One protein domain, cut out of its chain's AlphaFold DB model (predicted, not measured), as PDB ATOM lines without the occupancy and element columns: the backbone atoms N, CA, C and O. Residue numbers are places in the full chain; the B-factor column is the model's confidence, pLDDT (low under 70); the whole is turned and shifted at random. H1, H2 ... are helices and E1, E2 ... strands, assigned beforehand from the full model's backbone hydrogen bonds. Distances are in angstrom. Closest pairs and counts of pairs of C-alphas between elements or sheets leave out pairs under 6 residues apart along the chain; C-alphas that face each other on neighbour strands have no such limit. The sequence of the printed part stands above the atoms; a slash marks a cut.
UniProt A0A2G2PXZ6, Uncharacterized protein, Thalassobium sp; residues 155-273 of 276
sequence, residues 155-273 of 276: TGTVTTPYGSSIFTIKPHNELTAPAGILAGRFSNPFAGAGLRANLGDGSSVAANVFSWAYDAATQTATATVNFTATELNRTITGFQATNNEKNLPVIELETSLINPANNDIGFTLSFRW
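AT A GLANCE: This is residues 155 to 273 of the 276 residues of an uncharacterized protein of Thalassobium sp (UniProt A0A2G2PXZ6). Two sheets lie face to face as a sandwich that is nearly a closed, flattened barrel: the curled six-strand sheet makes most of the wall and the three-strand sheet E5, E6, E9 covers its hollow side. E1 comes side by side with E9 along one seam, E4 runs on into E5 at the other, and the short helix H1 lies at one end. The printed part has 119 residues with one named helix and nine named strands, in the order E1 E2 H1 E3 E4 E5 E6 E7 E8 E9; the sheets run E1 E2 E8 E7 E3 E4 and E5 E6 E9, both antiparallel. The class is mostly strand, and the whole is compact, with a radius of gyration of the C-alphas of 13.7 A and spans of 41 by 30 by 23 A.

IN THESE COORDINATES: Find C-alpha 155 at (-160.283, -29.048, -119.152), where E1, residues 155 to 160, begins. E2, residues 163 to 171, runs 25.4 A to C-alpha 171 at (-164.678, -40.967, -118.200). H1 is residues 180 to 183, E3 195 to 199, E4 204 to 206 and E5 209 to 215, 19.9 A long. E6, residues 220 to 227, covers 22.7 A. E7, residues 234 to 241, bends by 75 degrees at residue 237, and E8, residues 249 to 259, by 92 degrees at 255. E9, residues 265 to 272, runs 23.2 A to C-alpha 272 at (-163.915, -26.883, -111.524).

HOW THE PARTS SIT: Start at the hairpin E1 and E2, antiparallel at 144 degrees, where N 158 and O 165 are 2.9 A apart, within hydrogen-bond range. Next come E2 and E8, with N 168 and O 252 at 2.8 A, then the hairpin E7 and E8, with N 239 and O 251 at 2.8 A. Look for E7 and E3 at N 196 and O 240, 2.8 A, and for the hairpin E3 and E4 at N 197 and O 205, 2.8 A. In the other sheet, the hairpin E5 and E6 has N 213 and O 222 at 2.8 A, and E6 and E9 have N 223 and O 269 at 2.8 A. The edge strands E1 and E9 have 12 pairs of C-alphas within 8 A, the closest those of Thr 160 and Phe 267, 5.7 A apart. The two sheets' best planes are 30 degrees apart, and the strands of the one stand at 40 degrees to those of the other. H1 only grazes the six-strand sheet with residues 180 to 182; it is too short for an O i to N i+4 pair, and its one O i to N i+3 pair is within range.

THE WHOLE: Look to Ala 217 and Glu 231 for the two C-alphas farthest apart, 42.1 A. The printed part has no cut, and its one long link is H1 to E3, with 11 residues. The mean pLDDT of the printed part is 91.1, and no printed residue is under 70.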
ATOM      1  N   THR A 155    -161.590 -29.288-118.545       92.94
ATOM      2  CA  THR A 155    -160.283 -29.048-119.152       92.94
ATOM      3  C   THR A 155    -159.515 -28.041-118.309       92.94
ATOM      4  O   THR A 155    -160.087 -27.326-117.482       92.94
ATOM      5  N   GLY A 156    -158.204 -27.992-118.494       93.12
ATOM      6  CA  GLY A 156    -157.362 -27.008-117.833       93.12
ATOM      7  C   GLY A 156    -155.924 -27.104-118.303       93.12
ATOM      8  O   GLY A 156    -155.620 -27.771-119.289       93.12
ATOM      9  N   THR A 157    -155.030 -26.444-117.580       94.00
ATOM     10  CA  THR A 157    -153.595 -26.494-117.853       94.00
ATOM     11  C   THR A 157    -152.874 -27.004-116.621       94.00
ATOM     12  O   THR A 157    -153.117 -26.538-115.509       94.00
ATOM     13  N   VAL A 158    -151.973 -27.956-116.821       94.19
ATOM     14  CA  VAL A 158    -150.998 -28.372-115.817       94.19
ATOM     15  C   VAL A 158    -149.653 -27.762-116.190       94.19
ATOM     16  O   VAL A 158    -149.226 -27.840-117.340       94.19
ATOM     17  N   THR A 159    -148.997 -27.125-115.223       94.06
ATOM     18  CA  THR A 159    -147.674 -26.519-115.413       94.06
ATOM     19  C   THR A 159    -146.683 -27.155-114.459       94.06
ATOM     20  O   THR A 159    -146.983 -27.380-113.288       94.06
ATOM     21  N   THR A 160    -145.495 -27.432-114.976       92.38
ATOM     22  CA  THR A 160    -144.350 -27.972-114.248       92.38
ATOM     23  C   THR A 160    -143.131 -27.093-114.541       92.38
ATOM     24  O   THR A 160    -143.149 -26.341-115.519       92.38
ATOM     25  N   PRO A 161    -142.038 -27.205-113.769       92.00
ATOM     26  CA  PRO A 161    -140.786 -26.521-114.101       92.00
ATOM     27  C   PRO A 161    -140.211 -26.888-115.481       92.00
ATOM     28  O   PRO A 161    -139.394 -26.146-116.017       92.00
ATOM     29  N   TYR A 162    -140.637 -28.015-116.062       92.25
ATOM     30  CA  TYR A 162    -140.096 -28.571-117.307       92.25
ATOM     31  C   TYR A 162    -141.052 -28.448-118.498       92.25
ATOM     32  O   TYR A 162    -140.778 -28.989-119.567       92.25
ATOM     33  N   GLY A 163    -142.177 -27.750-118.327       92.94
ATOM     34  CA  GLY A 163    -143.161 -27.539-119.382       92.94
ATOM     35  C   GLY A 163    -144.594 -27.526-118.870       92.94
ATOM     36  O   GLY A 163    -144.871 -27.781-117.696       92.94
ATOM     37  N   SER A 164    -145.515 -27.244-119.781       95.62
ATOM     38  CA  SER A 164    -146.952 -27.204-119.521       95.62
ATOM     39  C   SER A 164    -147.707 -28.034-120.545       95.62
ATOM     40  O   SER A 164    -147.262 -28.159-121.683       95.62
ATOM     41  N   SER A 165    -148.876 -28.534-120.162       96.50
ATOM     42  CA  SER A 165    -149.778 -29.234-121.069       96.50
ATOM     43  C   SER A 165    -151.227 -28.897-120.752       96.50
ATOM     44  O   SER A 165    -151.584 -28.647-119.595       96.50
ATOM     45  N   ILE A 166    -152.065 -28.881-121.784       96.62
ATOM     46  CA  ILE A 166    -153.514 -28.857-121.615       96.62
ATOM     47  C   ILE A 166    -153.942 -30.262-121.202       96.62
ATOM     48  O   ILE A 166    -153.494 -31.252-121.780       96.62
ATOM     49  N   PHE A 167    -154.801 -30.351-120.192       95.94
ATOM     50  CA  PHE A 167    -155.396 -31.612-119.780       95.94
ATOM     51  C   PHE A 167    -156.895 -31.633-120.055       95.94
ATOM     52  O   PHE A 167    -157.578 -30.612-119.967       95.94
ATOM     53  N   THR A 168    -157.405 -32.832-120.317       96.00
ATOM     54  CA  THR A 168    -158.834 -33.140-120.385       96.00
ATOM     55  C   THR A 168    -159.160 -34.202-119.349       96.00
ATOM     56  O   THR A 168    -158.526 -35.251-119.305       96.00
ATOM     57  N   ILE A 169    -160.165 -33.941-118.519       94.88
ATOM     58  CA  ILE A 169    -160.728 -34.916-117.589       94.88
ATOM     59  C   ILE A 169    -161.970 -35.510-118.228       94.88
ATOM     60  O   ILE A 169    -162.869 -34.780-118.648       94.88
ATOM     61  N   LYS A 170    -162.036 -36.833-118.276       95.00
ATOM     62  CA  LYS A 170    -163.111 -37.565-118.945       95.00
ATOM     63  C   LYS A 170    -163.350 -38.923-118.295       95.00
ATOM     64  O   LYS A 170    -162.530 -39.382-117.498       95.00
ATOM     65  N   PRO A 171    -164.472 -39.584-118.595       95.38
ATOM     66  CA  PRO A 171    -164.678 -40.967-118.200       95.38
ATOM     67  C   PRO A 171    -163.660 -41.896-118.870       95.38
ATOM     68  O   PRO A 171    -163.304 -41.696-120.031       95.38
ATOM     69  N   HIS A 172    -163.235 -42.944-118.165       94.94
ATOM     70  CA  HIS A 172    -162.405 -43.993-118.751       94.94
ATOM     71  C   HIS A 172    -163.159 -44.731-119.880       94.94
ATOM     72  O   HIS A 172    -164.376 -44.930-119.804       94.94
ATOM     73  N   ASN A 173    -162.447 -45.183-120.918       92.88
ATOM     74  CA  ASN A 173    -163.060 -45.878-122.063       92.88
ATOM     75  C   ASN A 173    -163.685 -47.231-121.669       92.88
ATOM     76  O   ASN A 173    -164.685 -47.649-122.240       92.88
ATOM     77  N   GLU A 174    -163.121 -47.887-120.656       94.31
ATOM     78  CA  GLU A 174    -163.613 -49.152-120.083       94.31
ATOM     79  C   GLU A 174    -164.542 -48.962-118.865       94.31
ATOM     80  O   GLU A 174    -164.612 -49.824-117.988       94.31
ATOM     81  N   LEU A 175    -165.221 -47.815-118.758       95.25
ATOM     82  CA  LEU A 175    -166.151 -47.543-117.661       95.25
ATOM     83  C   LEU A 175    -167.259 -48.599-117.587       95.25
ATOM     84  O   LEU A 175    -167.973 -48.818-118.564       95.25
ATOM     85  N   THR A 176    -167.444 -49.206-116.409       92.62
ATOM     86  CA  THR A 176    -168.475 -50.241-116.180       92.62
ATOM     87  C   THR A 176    -169.331 -49.984-114.941       92.62
ATOM     88  O   THR A 176    -170.545 -50.170-114.989       92.62
ATOM     89  N   ALA A 177    -168.730 -49.506-113.852       94.19
ATOM     90  CA  ALA A 177    -169.399 -49.239-112.583       94.19
ATOM     91  C   ALA A 177    -169.020 -47.838-112.073       94.19
ATOM     92  O   ALA A 177    -168.118 -47.719-111.244       94.19
ATOM     93  N   PRO A 178    -169.665 -46.767-112.578       94.94
ATOM     94  CA  PRO A 178    -169.297 -45.391-112.266       94.94
ATOM     95  C   PRO A 178    -169.142 -45.122-110.767       94.94
ATOM     96  O   PRO A 178    -169.959 -45.564-109.957       94.94
ATOM     97  N   ALA A 179    -168.107 -44.362-110.409       93.06
ATOM     98  CA  ALA A 179    -167.790 -43.958-109.044       93.06
ATOM     99  C   ALA A 179    -167.400 -42.470-108.972       93.06
ATOM    100  O   ALA A 179    -167.222 -41.799-109.990       93.06
ATOM    101  N   GLY A 180    -167.283 -41.938-107.751       90.06
ATOM    102  CA  GLY A 180    -166.929 -40.534-107.530       90.06
ATOM    103  C   GLY A 180    -167.909 -39.587-108.228       90.06
ATOM    104  O   GLY A 180    -169.128 -39.782-108.157       90.06
ATOM    105  N   ILE A 181    -167.384 -38.598-108.950       89.25
ATOM    106  CA  ILE A 181    -168.218 -37.639-109.685       89.25
ATOM    107  C   ILE A 181    -169.080 -38.302-110.764       89.25
ATOM    108  O   ILE A 181    -170.218 -37.890-110.971       89.25
ATOM    109  N   LEU A 182    -168.595 -39.384-111.386       92.19
ATOM    110  CA  LEU A 182    -169.342 -40.119-112.412       92.19
ATOM    111  C   LEU A 182    -170.612 -40.775-111.839       92.19
ATOM    112  O   LEU A 182    -171.547 -41.057-112.580       92.19
ATOM    113  N   ALA A 183    -170.662 -40.984-110.519       91.12
ATOM    114  CA  ALA A 183    -171.806 -41.510-109.772       91.12
ATOM    115  C   ALA A 183    -172.609 -40.427-109.017       91.12
ATOM    116  O   ALA A 183    -173.429 -40.752-108.151       91.12
ATOM    117  N   GLY A 184    -172.348 -39.143-109.289       87.31
ATOM    118  CA  GLY A 184    -173.011 -38.016-108.624       87.31
ATOM    119  C   GLY A 184    -172.452 -37.638-107.255       87.31
ATOM    120  O   GLY A 184    -173.138 -36.943-106.507       87.31
ATOM    121  N   ARG A 185    -171.241 -38.089-106.902       87.00
ATOM    122  CA  ARG A 185    -170.555 -37.694-105.660       87.00
ATOM    123  C   ARG A 185    -169.630 -36.511-105.928       87.00
ATOM    124  O   ARG A 185    -168.429 -36.672-106.134       87.00
ATOM    125  N   PHE A 186    -170.206 -35.318-105.939       81.38
ATOM    126  CA  PHE A 186    -169.507 -34.072-106.244       81.38
ATOM    127  C   PHE A 186    -168.547 -33.629-105.130       81.38
ATOM    128  O   PHE A 186    -167.548 -33.000-105.427       81.38
ATOM    129  N   SER A 187    -168.766 -33.995-103.864       81.12
ATOM    130  CA  SER A 187    -167.822 -33.690-102.768       81.12
ATOM    131  C   SER A 187    -166.515 -34.483-102.824       81.12
ATOM    132  O   SER A 187    -165.577 -34.159-102.100       81.12
ATOM    133  N   ASN A 188    -166.453 -35.547-103.630       82.50
ATOM    134  CA  ASN A 188    -165.276 -36.403-103.738       82.50
ATOM    135  C   ASN A 188    -165.133 -36.983-105.162       82.50
ATOM    136  O   ASN A 188    -165.402 -38.174-105.375       82.50
ATOM    137  N   PRO A 189    -164.717 -36.162-106.147       83.62
ATOM    138  CA  PRO A 189    -164.691 -36.535-107.559       83.62
ATOM    139  C   PRO A 189    -163.938 -37.822-107.899       83.62
ATOM    140  O   PRO A 189    -164.403 -38.583-108.746       83.62
ATOM    141  N   PHE A 190    -162.828 -38.094-107.209       88.62
ATOM    142  CA  PHE A 190    -162.017 -39.303-107.392       88.62
ATOM    143  C   PHE A 190    -162.247 -40.358-106.300       88.62
ATOM    144  O   PHE A 190    -161.456 -41.284-106.157       88.62
ATOM    145  N   ALA A 191    -163.316 -40.236-105.506       87.38
ATOM    146  CA  ALA A 191    -163.658 -41.171-104.430       87.38
ATOM    147  C   ALA A 191    -162.504 -41.450-103.437       87.38
ATOM    148  O   ALA A 191    -162.397 -42.542-102.888       87.38
ATOM    149  N   GLY A 192    -161.640 -40.458-103.200       83.56
ATOM    150  CA  GLY A 192    -160.480 -40.560-102.313       83.56
ATOM    151  C   GLY A 192    -159.305 -41.355-102.886       83.56
ATOM    152  O   GLY A 192    -158.337 -41.583-102.166       83.56
ATOM    153  N   ALA A 193    -159.364 -41.772-104.153       84.38
ATOM    154  CA  ALA A 193    -158.256 -42.458-104.797       84.38
ATOM    155  C   ALA A 193    -157.038 -41.535-104.955       84.38
ATOM    156  O   ALA A 193    -157.168 -40.331-105.206       84.38
ATOM    157  N   GLY A 194    -155.854 -42.139-104.844       88.00
ATOM    158  CA  GLY A 194    -154.594 -41.525-105.233       88.00
ATOM    159  C   GLY A 194    -154.511 -41.300-106.742       88.00
ATOM    160  O   GLY A 194    -155.399 -41.709-107.491       88.00
ATOM    161  N   LEU A 195    -153.409 -40.713-107.205       91.12
ATOM    162  CA  LEU A 195    -153.143 -40.512-108.629       91.12
ATOM    163  C   LEU A 195    -151.862 -41.238-109.069       91.12
ATOM    164  O   LEU A 195    -150.837 -41.201-108.382       91.12
ATOM    165  N   ARG A 196    -151.915 -41.888-110.233       93.62
ATOM    166  CA  ARG A 196    -150.759 -42.452-110.945       93.62
ATOM    167  C   ARG A 196    -150.571 -41.708-112.255       93.62
ATOM    168  O   ARG A 196    -151.556 -41.387-112.913       93.62
ATOM    169  N   ALA A 197    -149.325 -41.467-112.636       95.25
ATOM    170  CA  ALA A 197    -148.987 -41.015-113.978       95.25
ATOM    171  C   ALA A 197    -148.975 -42.206-114.936       95.25
ATOM    172  O   ALA A 197    -148.357 -43.232-114.645       95.25
ATOM    173  N   ASN A 198    -149.629 -42.035-116.080       95.69
ATOM    174  CA  ASN A 198    -149.513 -42.924-117.227       95.69
ATOM    175  C   ASN A 198    -148.258 -42.537-118.007       95.69
ATOM    176  O   ASN A 198    -148.027 -41.350-118.259       95.69
ATOM    177  N   LEU A 199    -147.437 -43.527-118.347       95.75
ATOM    178  CA  LEU A 199    -146.175 -43.326-119.048       95.75
ATOM    179  C   LEU A 199    -146.305 -43.692-120.531       95.75
ATOM    180  O   LEU A 199    -147.153 -44.493-120.923       95.75
ATOM    181  N   GLY A 200    -145.458 -43.092-121.370       92.69
ATOM    182  CA  GLY A 200    -145.466 -43.306-122.824       92.69
ATOM    183  C   GLY A 200    -145.149 -44.740-123.270       92.69
ATOM    184  O   GLY A 200    -145.435 -45.094-124.408       92.69
ATOM    185  N   ASP A 201    -144.595 -45.568-122.383       92.25
ATOM    186  CA  ASP A 201    -144.323 -46.993-122.609       92.25
ATOM    187  C   ASP A 201    -145.493 -47.914-122.201       92.25
ATOM    188  O   ASP A 201    -145.373 -49.137-122.256       92.25
ATOM    189  N   GLY A 202    -146.627 -47.338-121.784       91.12
ATOM    190  CA  GLY A 202    -147.811 -48.065-121.322       91.12
ATOM    191  C   GLY A 202    -147.765 -48.480-119.847       91.12
ATOM    192  O   GLY A 202    -148.748 -49.019-119.337       91.12
ATOM    193  N   SER A 203    -146.664 -48.219-119.139       93.62
ATOM    194  CA  SER A 203    -146.580 -48.441-117.697       93.62
ATOM    195  C   SER A 203    -147.213 -47.287-116.900       93.62
ATOM    196  O   SER A 203    -147.643 -46.268-117.451       93.62
ATOM    197  N   SER A 204    -147.309 -47.439-115.575       94.12
ATOM    198  CA  SER A 204    -147.768 -46.360-114.693       94.12
ATOM    199  C   SER A 204    -146.996 -46.312-113.381       94.12
ATOM    200  O   SER A 204    -146.600 -47.339-112.825       94.12
ATOM    201  N   VAL A 205    -146.820 -45.102-112.854       93.94
ATOM    202  CA  VAL A 205    -146.106 -44.846-111.598       93.94
ATOM    203  C   VAL A 205    -147.000 -44.068-110.642       93.94
ATOM    204  O   VAL A 205    -147.669 -43.118-111.042       93.94
ATOM    205  N   ALA A 206    -147.063 -44.492-109.380       92.75
ATOM    206  CA  ALA A 206    -147.797 -43.757-108.354       92.75
ATOM    207  C   ALA A 206    -147.039 -42.486-107.952       92.75
ATOM    208  O   ALA A 206    -145.810 -42.465-107.976       92.75
ATOM    209  N   ALA A 207    -147.773 -41.436-107.589       90.56
ATOM    210  CA  ALA A 207    -147.169 -40.243-107.013       90.56
ATOM    211  C   ALA A 207    -146.539 -40.551-105.645       90.56
ATOM    212  O   ALA A 207    -147.109 -41.298-104.848       90.56
ATOM    213  N   ASN A 208    -145.376 -39.961-105.370       90.62
ATOM    214  CA  ASN A 208    -144.677 -40.081-104.088       90.62
ATOM    215  C   ASN A 208    -145.373 -39.258-103.006       90.62
ATOM    216  O   ASN A 208    -145.556 -39.727-101.886       90.62
ATOM    217  N   VAL A 209    -145.791 -38.042-103.361       87.75
ATOM    218  CA  VAL A 209    -146.657 -37.204-102.528       87.75
ATOM    219  C   VAL A 209    -147.926 -36.926-103.304       87.75
ATOM    220  O   VAL A 209    -147.882 -36.518-104.468       87.75
ATOM    221  N   PHE A 210    -149.055 -37.145-102.642       90.88
ATOM    222  CA  PHE A 210    -150.357 -36.914-103.225       90.88
ATOM    223  C   PHE A 210    -151.355 -36.407-102.193       90.88
ATOM    224  O   PHE A 210    -151.522 -37.009-101.133       90.88
ATOM    225  N   SER A 211    -152.071 -35.345-102.542       90.31
ATOM    226  CA  SER A 211    -153.232 -34.898-101.777       90.31
ATOM    227  C   SER A 211    -154.274 -34.257-102.679       90.31
ATOM    228  O   SER A 211    -153.938 -33.402-103.503       90.31
ATOM    229  N   TRP A 212    -155.538 -34.605-102.455       89.31
ATOM    230  CA  TRP A 212    -156.670 -33.840-102.962       89.31
ATOM    231  C   TRP A 212    -157.113 -32.800-101.938       89.31
ATOM    232  O   TRP A 212    -157.310 -33.122-100.768       89.31
ATOM    233  N   ALA A 213    -157.351 -31.581-102.409       89.38
ATOM    234  CA  ALA A 213    -158.180 -30.600-101.731       89.38
ATOM    235  C   ALA A 213    -159.460 -30.400-102.550       89.38
ATOM    236  O   ALA A 213    -159.400 -30.149-103.756       89.38
ATOM    237  N   TYR A 214    -160.610 -30.537-101.892       85.50
ATOM    238  CA  TYR A 214    -161.923 -30.358-102.502       85.50
ATOM    239  C   TYR A 214    -162.639 -29.201-101.820       85.50
ATOM    240  O   TYR A 214    -162.885 -29.244-100.615       85.50
ATOM    241  N   ASP A 215    -162.991 -28.186-102.597       83.06
ATOM    242  CA  ASP A 215    -163.802 -27.069-102.133       83.06
ATOM    243  C   ASP A 215    -165.228 -27.231-102.663       83.06
ATOM    244  O   ASP A 215    -165.489 -27.069-103.854       83.06
ATOM    245  N   ALA A 216    -166.159 -27.565-101.767       72.94
ATOM    246  CA  ALA A 216    -167.562 -27.750-102.117       72.94
ATOM    247  C   ALA A 216    -168.285 -26.430-102.442       72.94
ATOM    248  O   ALA A 216    -169.258 -26.459-103.191       72.94
ATOM    249  N   ALA A 217    -167.819 -25.292-101.913       76.19
ATOM    250  CA  ALA A 217    -168.431 -23.986-102.157       76.19
ATOM    251  C   ALA A 217    -168.092 -23.466-103.558       76.19
ATOM    252  O   ALA A 217    -168.957 -22.926-104.244       76.19
ATOM    253  N   THR A 218    -166.847 -23.661-104.003       80.25
ATOM    254  CA  THR A 218    -166.411 -23.264-105.355       80.25
ATOM    255  C   THR A 218    -166.442 -24.404-106.373       80.25
ATOM    256  O   THR A 218    -166.176 -24.164-107.552       80.25
ATOM    257  N   GLN A 219    -166.764 -25.625-105.930       78.88
ATOM    258  CA  GLN A 219    -166.745 -26.860-106.720       78.88
ATOM    259  C   GLN A 219    -165.396 -27.089-107.418       78.88
ATOM    260  O   GLN A 219    -165.334 -27.437-108.599       78.88
ATOM    261  N   THR A 220    -164.304 -26.845-106.690       85.19
ATOM    262  CA  THR A 220    -162.937 -26.925-107.219       85.19
ATOM    263  C   THR A 220    -162.187 -28.109-106.621       85.19
ATOM    264  O   THR A 220    -162.182 -28.302-105.402       85.19
ATOM    265  N   ALA A 221    -161.546 -28.905-107.482       87.00
ATOM    266  CA  ALA A 221    -160.687 -30.029-107.110       87.00
ATOM    267  C   ALA A 221    -159.262 -29.656-107.425       87.00
ATOM    268  O   ALA A 221    -158.956 -29.348-108.574       87.00
ATOM    269  N   THR A 222    -158.406 -29.772-106.421       90.31
ATOM    270  CA  THR A 222    -156.994 -29.444-106.524       90.31
ATOM    271  C   THR A 222    -156.170 -30.647-106.091       90.31
ATOM    272  O   THR A 222    -156.131 -30.984-104.909       90.31
ATOM    273  N   ALA A 223    -155.513 -31.308-107.040       90.94
ATOM    274  CA  ALA A 223    -154.516 -32.331-106.753       90.94
ATOM    275  C   ALA A 223    -153.152 -31.668-106.622       90.94
ATOM    276  O   ALA A 223    -152.709 -30.984-107.541       90.94
ATOM    277  N   THR A 224    -152.471 -31.914-105.508       92.75
ATOM    278  CA  THR A 224    -151.037 -31.644-105.370       92.75
ATOM    279  C   THR A 224    -150.301 -32.958-105.542       92.75
ATOM    280  O   THR A 224    -150.602 -33.932-104.849       92.75
ATOM    281  N   VAL A 225    -149.377 -32.991-106.497       92.56
ATOM    282  CA  VAL A 225    -148.714 -34.215-106.943       92.56
ATOM    283  C   VAL A 225    -147.213 -33.988-106.973       92.56
ATOM    284  O   VAL A 225    -146.752 -32.972-107.490       92.56
ATOM    285  N   ASN A 226    -146.451 -34.945-106.450       92.75
ATOM    286  CA  ASN A 226    -145.005 -35.012-106.623       92.75
ATOM    287  C   ASN A 226    -144.588 -36.413-107.080       92.75
ATOM    288  O   ASN A 226    -145.051 -37.410-106.520       92.75
ATOM    289  N   PHE A 227    -143.691 -36.478-108.062       90.94
ATOM    290  CA  PHE A 227    -142.964 -37.696-108.398       90.94
ATOM    291  C   PHE A 227    -141.470 -37.479-108.169       90.94
ATOM    292  O   PHE A 227    -140.878 -36.576-108.764       90.94
ATOM    293  N   THR A 228    -140.869 -38.354-107.368       89.50
ATOM    294  CA  THR A 228    -139.436 -38.369-107.076       89.50
ATOM    295  C   THR A 228    -138.649 -38.741-108.314       89.50
ATOM    296  O   THR A 228    -139.100 -39.584-109.088       89.50
ATOM    297  N   ALA A 229    -137.480 -38.139-108.473       86.50
ATOM    298  CA  ALA A 229    -136.508 -38.386-109.516       86.50
ATOM    299  C   ALA A 229    -136.204 -39.874-109.753       86.50
ATOM    300  O   ALA A 229    -136.197 -40.702-108.843       86.50
ATOM    301  N   THR A 230    -135.895 -40.190-111.006       90.12
ATOM    302  CA  THR A 230    -135.386 -41.493-111.457       90.12
ATOM    303  C   THR A 230    -134.150 -41.272-112.317       90.12
ATOM    304  O   THR A 230    -133.984 -40.187-112.859       90.12
ATOM    305  N   GLU A 231    -133.314 -42.289-112.524       92.19
ATOM    306  CA  GLU A 231    -132.132 -42.171-113.405       92.19
ATOM    307  C   GLU A 231    -132.491 -41.978-114.889       92.19
ATOM    308  O   GLU A 231    -131.653 -41.586-115.697       92.19
ATOM    309  N   LEU A 232    -133.750 -42.239-115.254       91.31
ATOM    310  CA  LEU A 232    -134.277 -42.104-116.608       91.31
ATOM    311  C   LEU A 232    -135.340 -41.009-116.682       91.31
ATOM    312  O   LEU A 232    -136.094 -40.791-115.727       91.31
ATOM    313  N   ASN A 233    -135.434 -40.376-117.852       92.50
ATOM    314  CA  ASN A 233    -136.548 -39.500-118.192       92.50
ATOM    315  C   ASN A 233    -137.853 -40.307-118.213       92.50
ATOM    316  O   ASN A 233    -137.898 -41.410-118.757       92.50
ATOM    317  N   ARG A 234    -138.930 -39.723-117.693       93.44
ATOM    318  CA  ARG A 234    -140.287 -40.260-117.824       93.44
ATOM    319  C   ARG A 234    -141.132 -39.337-118.686       93.44
ATOM    320  O   ARG A 234    -141.241 -38.147-118.403       93.44
ATOM    321  N   THR A 235    -141.764 -39.909-119.703       95.31
ATOM    322  CA  THR A 235    -142.750 -39.226-120.544       95.31
ATOM    323  C   THR A 235    -144.136 -39.495-119.978       95.31
ATOM    324  O   THR A 235    -144.625 -40.618-120.078       95.31
ATOM    325  N   ILE A 236    -144.753 -38.488-119.366       95.56
ATOM    326  CA  ILE A 236    -146.081 -38.565-118.754       95.56
ATOM    327  C   ILE A 236    -147.126 -38.171-119.795       95.56
ATOM    328  O   ILE A 236    -147.090 -37.063-120.326       95.56
ATOM    329  N   THR A 237    -148.076 -39.061-120.065       96.88
ATOM    330  CA  THR A 237    -149.143 -38.871-121.067       96.88
ATOM    331  C   THR A 237    -150.501 -38.546-120.444       96.88
ATOM    332  O   THR A 237    -151.426 -38.124-121.135       96.88
ATOM    333  N   GLY A 238    -150.638 -38.730-119.134       96.19
ATOM    334  CA  GLY A 238    -151.902 -38.584-118.433       96.19
ATOM    335  C   GLY A 238    -151.818 -39.065-116.999       96.19
ATOM    336  O   GLY A 238    -150.753 -39.448-116.508       96.19
ATOM    337  N   PHE A 239    -152.967 -39.074-116.341       95.25
ATOM    338  CA  PHE A 239    -153.113 -39.537-114.979       95.25
ATOM    339  C   PHE A 239    -154.395 -40.336-114.784       95.25
ATOM    340  O   PHE A 239    -155.421 -40.057-115.400       95.25
ATOM    341  N   GLN A 240    -154.348 -41.295-113.870       95.19
ATOM    342  CA  GLN A 240    -155.495 -42.114-113.493       95.19
ATOM    343  C   GLN A 240    -155.507 -42.383-111.993       95.19
ATOM    344  O   GLN A 240    -154.493 -42.215-111.308       95.19
ATOM    345  N   ALA A 241    -156.655 -42.816-111.478       93.38
ATOM    346  CA  ALA A 241    -156.778 -43.213-110.084       93.38
ATOM    347  C   ALA A 241    -155.844 -44.394-109.743       93.38
ATOM    348  O   ALA A 241    -155.594 -45.265-110.574       93.38
ATOM    349  N   THR A 242    -155.335 -44.456-108.509       92.19
ATOM    350  CA  THR A 242    -154.486 -45.574-108.041       92.19
ATOM    351  C   THR A 242    -155.209 -46.908-107.933       92.19
ATOM    352  O   THR A 242    -154.574 -47.957-107.906       92.19
ATOM    353  N   ASN A 243    -156.527 -46.851-107.814       91.00
ATOM    354  CA  ASN A 243    -157.423 -47.969-107.610       91.00
ATOM    355  C   ASN A 243    -158.770 -47.613-108.233       91.00
ATOM    356  O   ASN A 243    -159.161 -46.444-108.235       91.00
ATOM    357  N   ASN A 244    -159.498 -48.625-108.703       92.06
ATOM    358  CA  ASN A 244    -160.789 -48.432-109.362       92.06
ATOM    359  C   ASN A 244    -160.680 -47.520-110.603       92.06
ATOM    360  O   ASN A 244    -161.589 -46.750-110.910       92.06
ATOM    361  N   GLU A 245    -159.549 -47.608-111.304       92.44
ATOM    362  CA  GLU A 245    -159.123 -46.725-112.389       92.44
ATOM    363  C   GLU A 245    -160.124 -46.667-113.542       92.44
ATOM    364  O   GLU A 245    -160.422 -45.590-114.051       92.44
ATOM    365  N   LYS A 246    -160.744 -47.802-113.877       94.75
ATOM    366  CA  LYS A 246    -161.748 -47.881-114.947       94.75
ATOM    367  C   LYS A 246    -163.046 -47.154-114.607       94.75
ATOM    368  O   LYS A 246    -163.823 -46.834-115.495       94.75
ATOM    369  N   ASN A 247    -163.308 -46.924-113.326       95.25
ATOM    370  CA  ASN A 247    -164.601 -46.467-112.823       95.25
ATOM    371  C   ASN A 247    -164.587 -45.030-112.300       95.25
ATOM    372  O   ASN A 247    -165.625 -44.501-111.893       95.25
ATOM    373  N   LEU A 248    -163.415 -44.406-112.313       94.62
ATOM    374  CA  LEU A 248    -163.184 -43.021-111.945       94.62
ATOM    375  C   LEU A 248    -162.767 -42.219-113.187       94.62
ATOM    376  O   LEU A 248    -162.501 -42.802-114.242       94.62
ATOM    377  N   PRO A 249    -162.750 -40.879-113.106       94.06
ATOM    378  CA  PRO A 249    -162.238 -40.069-114.200       94.06
ATOM    379  C   PRO A 249    -160.773 -40.396-114.529       94.06
ATOM    380  O   PRO A 249    -159.978 -40.715-113.643       94.06
ATOM    381  N   VAL A 250    -160.416 -40.252-115.800       95.88
ATOM    382  CA  VAL A 250    -159.036 -40.233-116.294       95.88
ATOM    383  C   VAL A 250    -158.689 -38.814-116.734       95.88
ATOM    384  O   VAL A 250    -159.564 -38.051-117.151       95.88
ATOM    385  N   ILE A 251    -157.417 -38.454-116.612       96.00
ATOM    386  CA  ILE A 251    -156.866 -37.176-117.052       96.00
ATOM    387  C   ILE A 251    -155.930 -37.462-118.226       96.00
ATOM    388  O   ILE A 251    -154.907 -38.119-118.056       96.00
ATOM    389  N   GLU A 252    -156.261 -36.976-119.412       96.69
ATOM    390  CA  GLU A 252    -155.423 -37.089-120.609       96.69
ATOM    391  C   GLU A 252    -154.696 -35.766-120.847       96.69
ATOM    392  O   GLU A 252    -155.289 -34.700-120.676       96.69
ATOM    393  N   LEU A 253    -153.420 -35.827-121.228       97.12
ATOM    394  CA  LEU A 253    -152.642 -34.654-121.611       97.12
ATOM    395  C   LEU A 253    -152.604 -34.525-123.133       97.12
ATOM    396  O   LEU A 253    -152.350 -35.503-123.832       97.12
ATOM    397  N   GLU A 254    -152.808 -33.312-123.644       97.00
ATOM    398  CA  GLU A 254    -152.728 -33.025-125.081       97.00
ATOM    399  C   GLU A 254    -151.296 -33.188-125.601       97.00
ATOM    400  O   GLU A 254    -151.056 -33.759-126.663       97.00
ATOM    401  N   THR A 255    -150.327 -32.732-124.808       96.38
ATOM    402  CA  THR A 255    -148.899 -32.982-125.029       96.38
ATOM    403  C   THR A 255    -148.298 -33.666-123.813       96.38
ATOM    404  O   THR A 255    -148.675 -33.383-122.674       96.38
ATOM    405  N   SER A 256    -147.367 -34.593-124.028       96.06
ATOM    406  CA  SER A 256    -146.723 -35.274-122.909       96.06
ATOM    407  C   SER A 256    -145.856 -34.312-122.097       96.06
ATOM    408  O   SER A 256    -145.119 -33.504-122.656       96.06
ATOM    409  N   LEU A 257    -145.903 -34.444-120.773       94.62
ATOM    410  CA  LEU A 257    -144.962 -33.780-119.878       94.62
ATOM    411  C   LEU A 257    -143.719 -34.651-119.709       94.62
ATOM    412  O   LEU A 257    -143.821 -35.872-119.589       94.62
ATOM    413  N   ILE A 258    -142.547 -34.028-119.652       92.88
ATOM    414  CA  ILE A 258    -141.303 -34.729-119.347       92.88
ATOM    415  C   ILE A 258    -140.986 -34.523-117.873       92.88
ATOM    416  O   ILE A 258    -140.883 -33.391-117.408       92.88
ATOM    417  N   ASN A 259    -140.815 -35.624-117.150       92.69
ATOM    418  CA  ASN A 259    -140.114 -35.628-115.880       92.69
ATOM    419  C   ASN A 259    -138.646 -36.013-116.147       92.69
ATOM    420  O   ASN A 259    -138.390 -37.183-116.460       92.69
ATOM    421  N   PRO A 260    -137.700 -35.057-116.118       92.12
ATOM    422  CA  PRO A 260    -136.308 -35.325-116.447       92.12
ATOM    423  C   PRO A 260    -135.651 -36.277-115.446       92.12
ATOM    424  O   PRO A 260    -135.985 -36.306-114.263       92.12
ATOM    425  N   ALA A 261    -134.655 -37.018-115.918       91.94
ATOM    426  CA  ALA A 261    -133.796 -37.825-115.073       91.94
ATOM    427  C   ALA A 261    -133.196 -36.973-113.946       91.94
ATOM    428  O   ALA A 261    -132.845 -35.808-114.145       91.94
ATOM    429  N   ASN A 262    -133.058 -37.571-112.765       92.75
ATOM    430  CA  ASN A 262    -132.456 -36.982-111.569       92.75
ATOM    431  C   ASN A 262    -133.153 -35.710-111.055       92.75
ATOM    432  O   ASN A 262    -132.576 -34.984-110.250       92.75
ATOM    433  N   ASN A 263    -134.385 -35.447-111.494       90.50
ATOM    434  CA  ASN A 263    -135.167 -34.302-111.061       90.50
ATOM    435  C   ASN A 263    -136.536 -34.737-110.539       90.50
ATOM    436  O   ASN A 263    -137.210 -35.573-111.136       90.50
ATOM    437  N   ASP A 264    -136.950 -34.151-109.422       90.12
ATOM    438  CA  ASP A 264    -138.324 -34.277-108.954       90.12
ATOM    439  C   ASP A 264    -139.240 -33.413-109.825       90.12
ATOM    440  O   ASP A 264    -138.850 -32.337-110.297       90.12
ATOM    441  N   ILE A 265    -140.492 -33.842-109.981       90.12
ATOM    442  CA  ILE A 265    -141.537 -33.021-110.592       90.12
ATOM    443  C   ILE A 265    -142.689 -32.849-109.609       90.12
ATOM    444  O   ILE A 265    -143.289 -33.821-109.151       90.12
ATOM    445  N   GLY A 266    -142.984 -31.596-109.274       89.75
ATOM    446  CA  GLY A 266    -144.122 -31.202-108.455       89.75
ATOM    447  C   GLY A 266    -145.051 -30.292-109.246       89.75
ATOM    448  O   GLY A 266    -144.578 -29.392-109.941       89.75
ATOM    449  N   PHE A 267    -146.356 -30.522-109.153       89.81
ATOM    450  CA  PHE A 267    -147.352 -29.646-109.762       89.81
ATOM    451  C   PHE A 267    -148.690 -29.711-109.034       89.81
ATOM    452  O   PHE A 267    -148.983 -30.629-108.261       89.81
ATOM    453  N   THR A 268    -149.518 -28.722-109.344       90.44
ATOM    454  CA  THR A 268    -150.910 -28.676-108.929       90.44
ATOM    455  C   THR A 268    -151.798 -28.791-110.159       90.44
ATOM    456  O   THR A 268    -151.600 -28.082-111.143       90.44
ATOM    457  N   LEU A 269    -152.789 -29.677-110.101       87.12
ATOM    458  CA  LEU A 269    -153.843 -29.785-111.102       87.12
ATOM    459  C   LEU A 269    -155.143 -29.316-110.465       87.12
ATOM    460  O   LEU A 269    -155.594 -29.916-109.493       87.12
ATOM    461  N   SER A 270    -155.720 -28.237-110.992       87.56
ATOM    462  CA  SER A 270    -156.983 -27.680-110.502       87.56
ATOM    463  C   SER A 270    -158.037 -27.695-111.593       87.56
ATOM    464  O   SER A 270    -157.773 -27.247-112.707       87.56
ATOM    465  N   PHE A 271    -159.238 -28.159-111.274       85.50
ATOM    466  CA  PHE A 271    -160.383 -28.062-112.168       85.50
ATOM    467  C   PHE A 271    -161.645 -27.749-111.382       85.50
ATOM    468  O   PHE A 271    -161.813 -28.186-110.242       85.50
ATOM    469  N   ARG A 272    -162.547 -27.001-112.012       81.38
ATOM    470  CA  ARG A 272    -163.915 -26.883-111.524       81.38
ATOM    471  C   ARG A 272    -164.726 -28.020-112.093       81.38
ATOM    472  O   ARG A 272    -164.654 -28.288-113.291       81.38
ATOM    473  N   TRP A 273    -165.503 -28.665-111.243       70.75
ATOM    474  CA  TRP A 273    -166.507 -29.602-111.696       70.75
ATOM    475  C   TRP A 273    -167.875 -28.938-111.544       70.75
ATOM    476  O   TRP A 273    -168.336 -28.647-110.449       70.75
TER     477      TRP A 273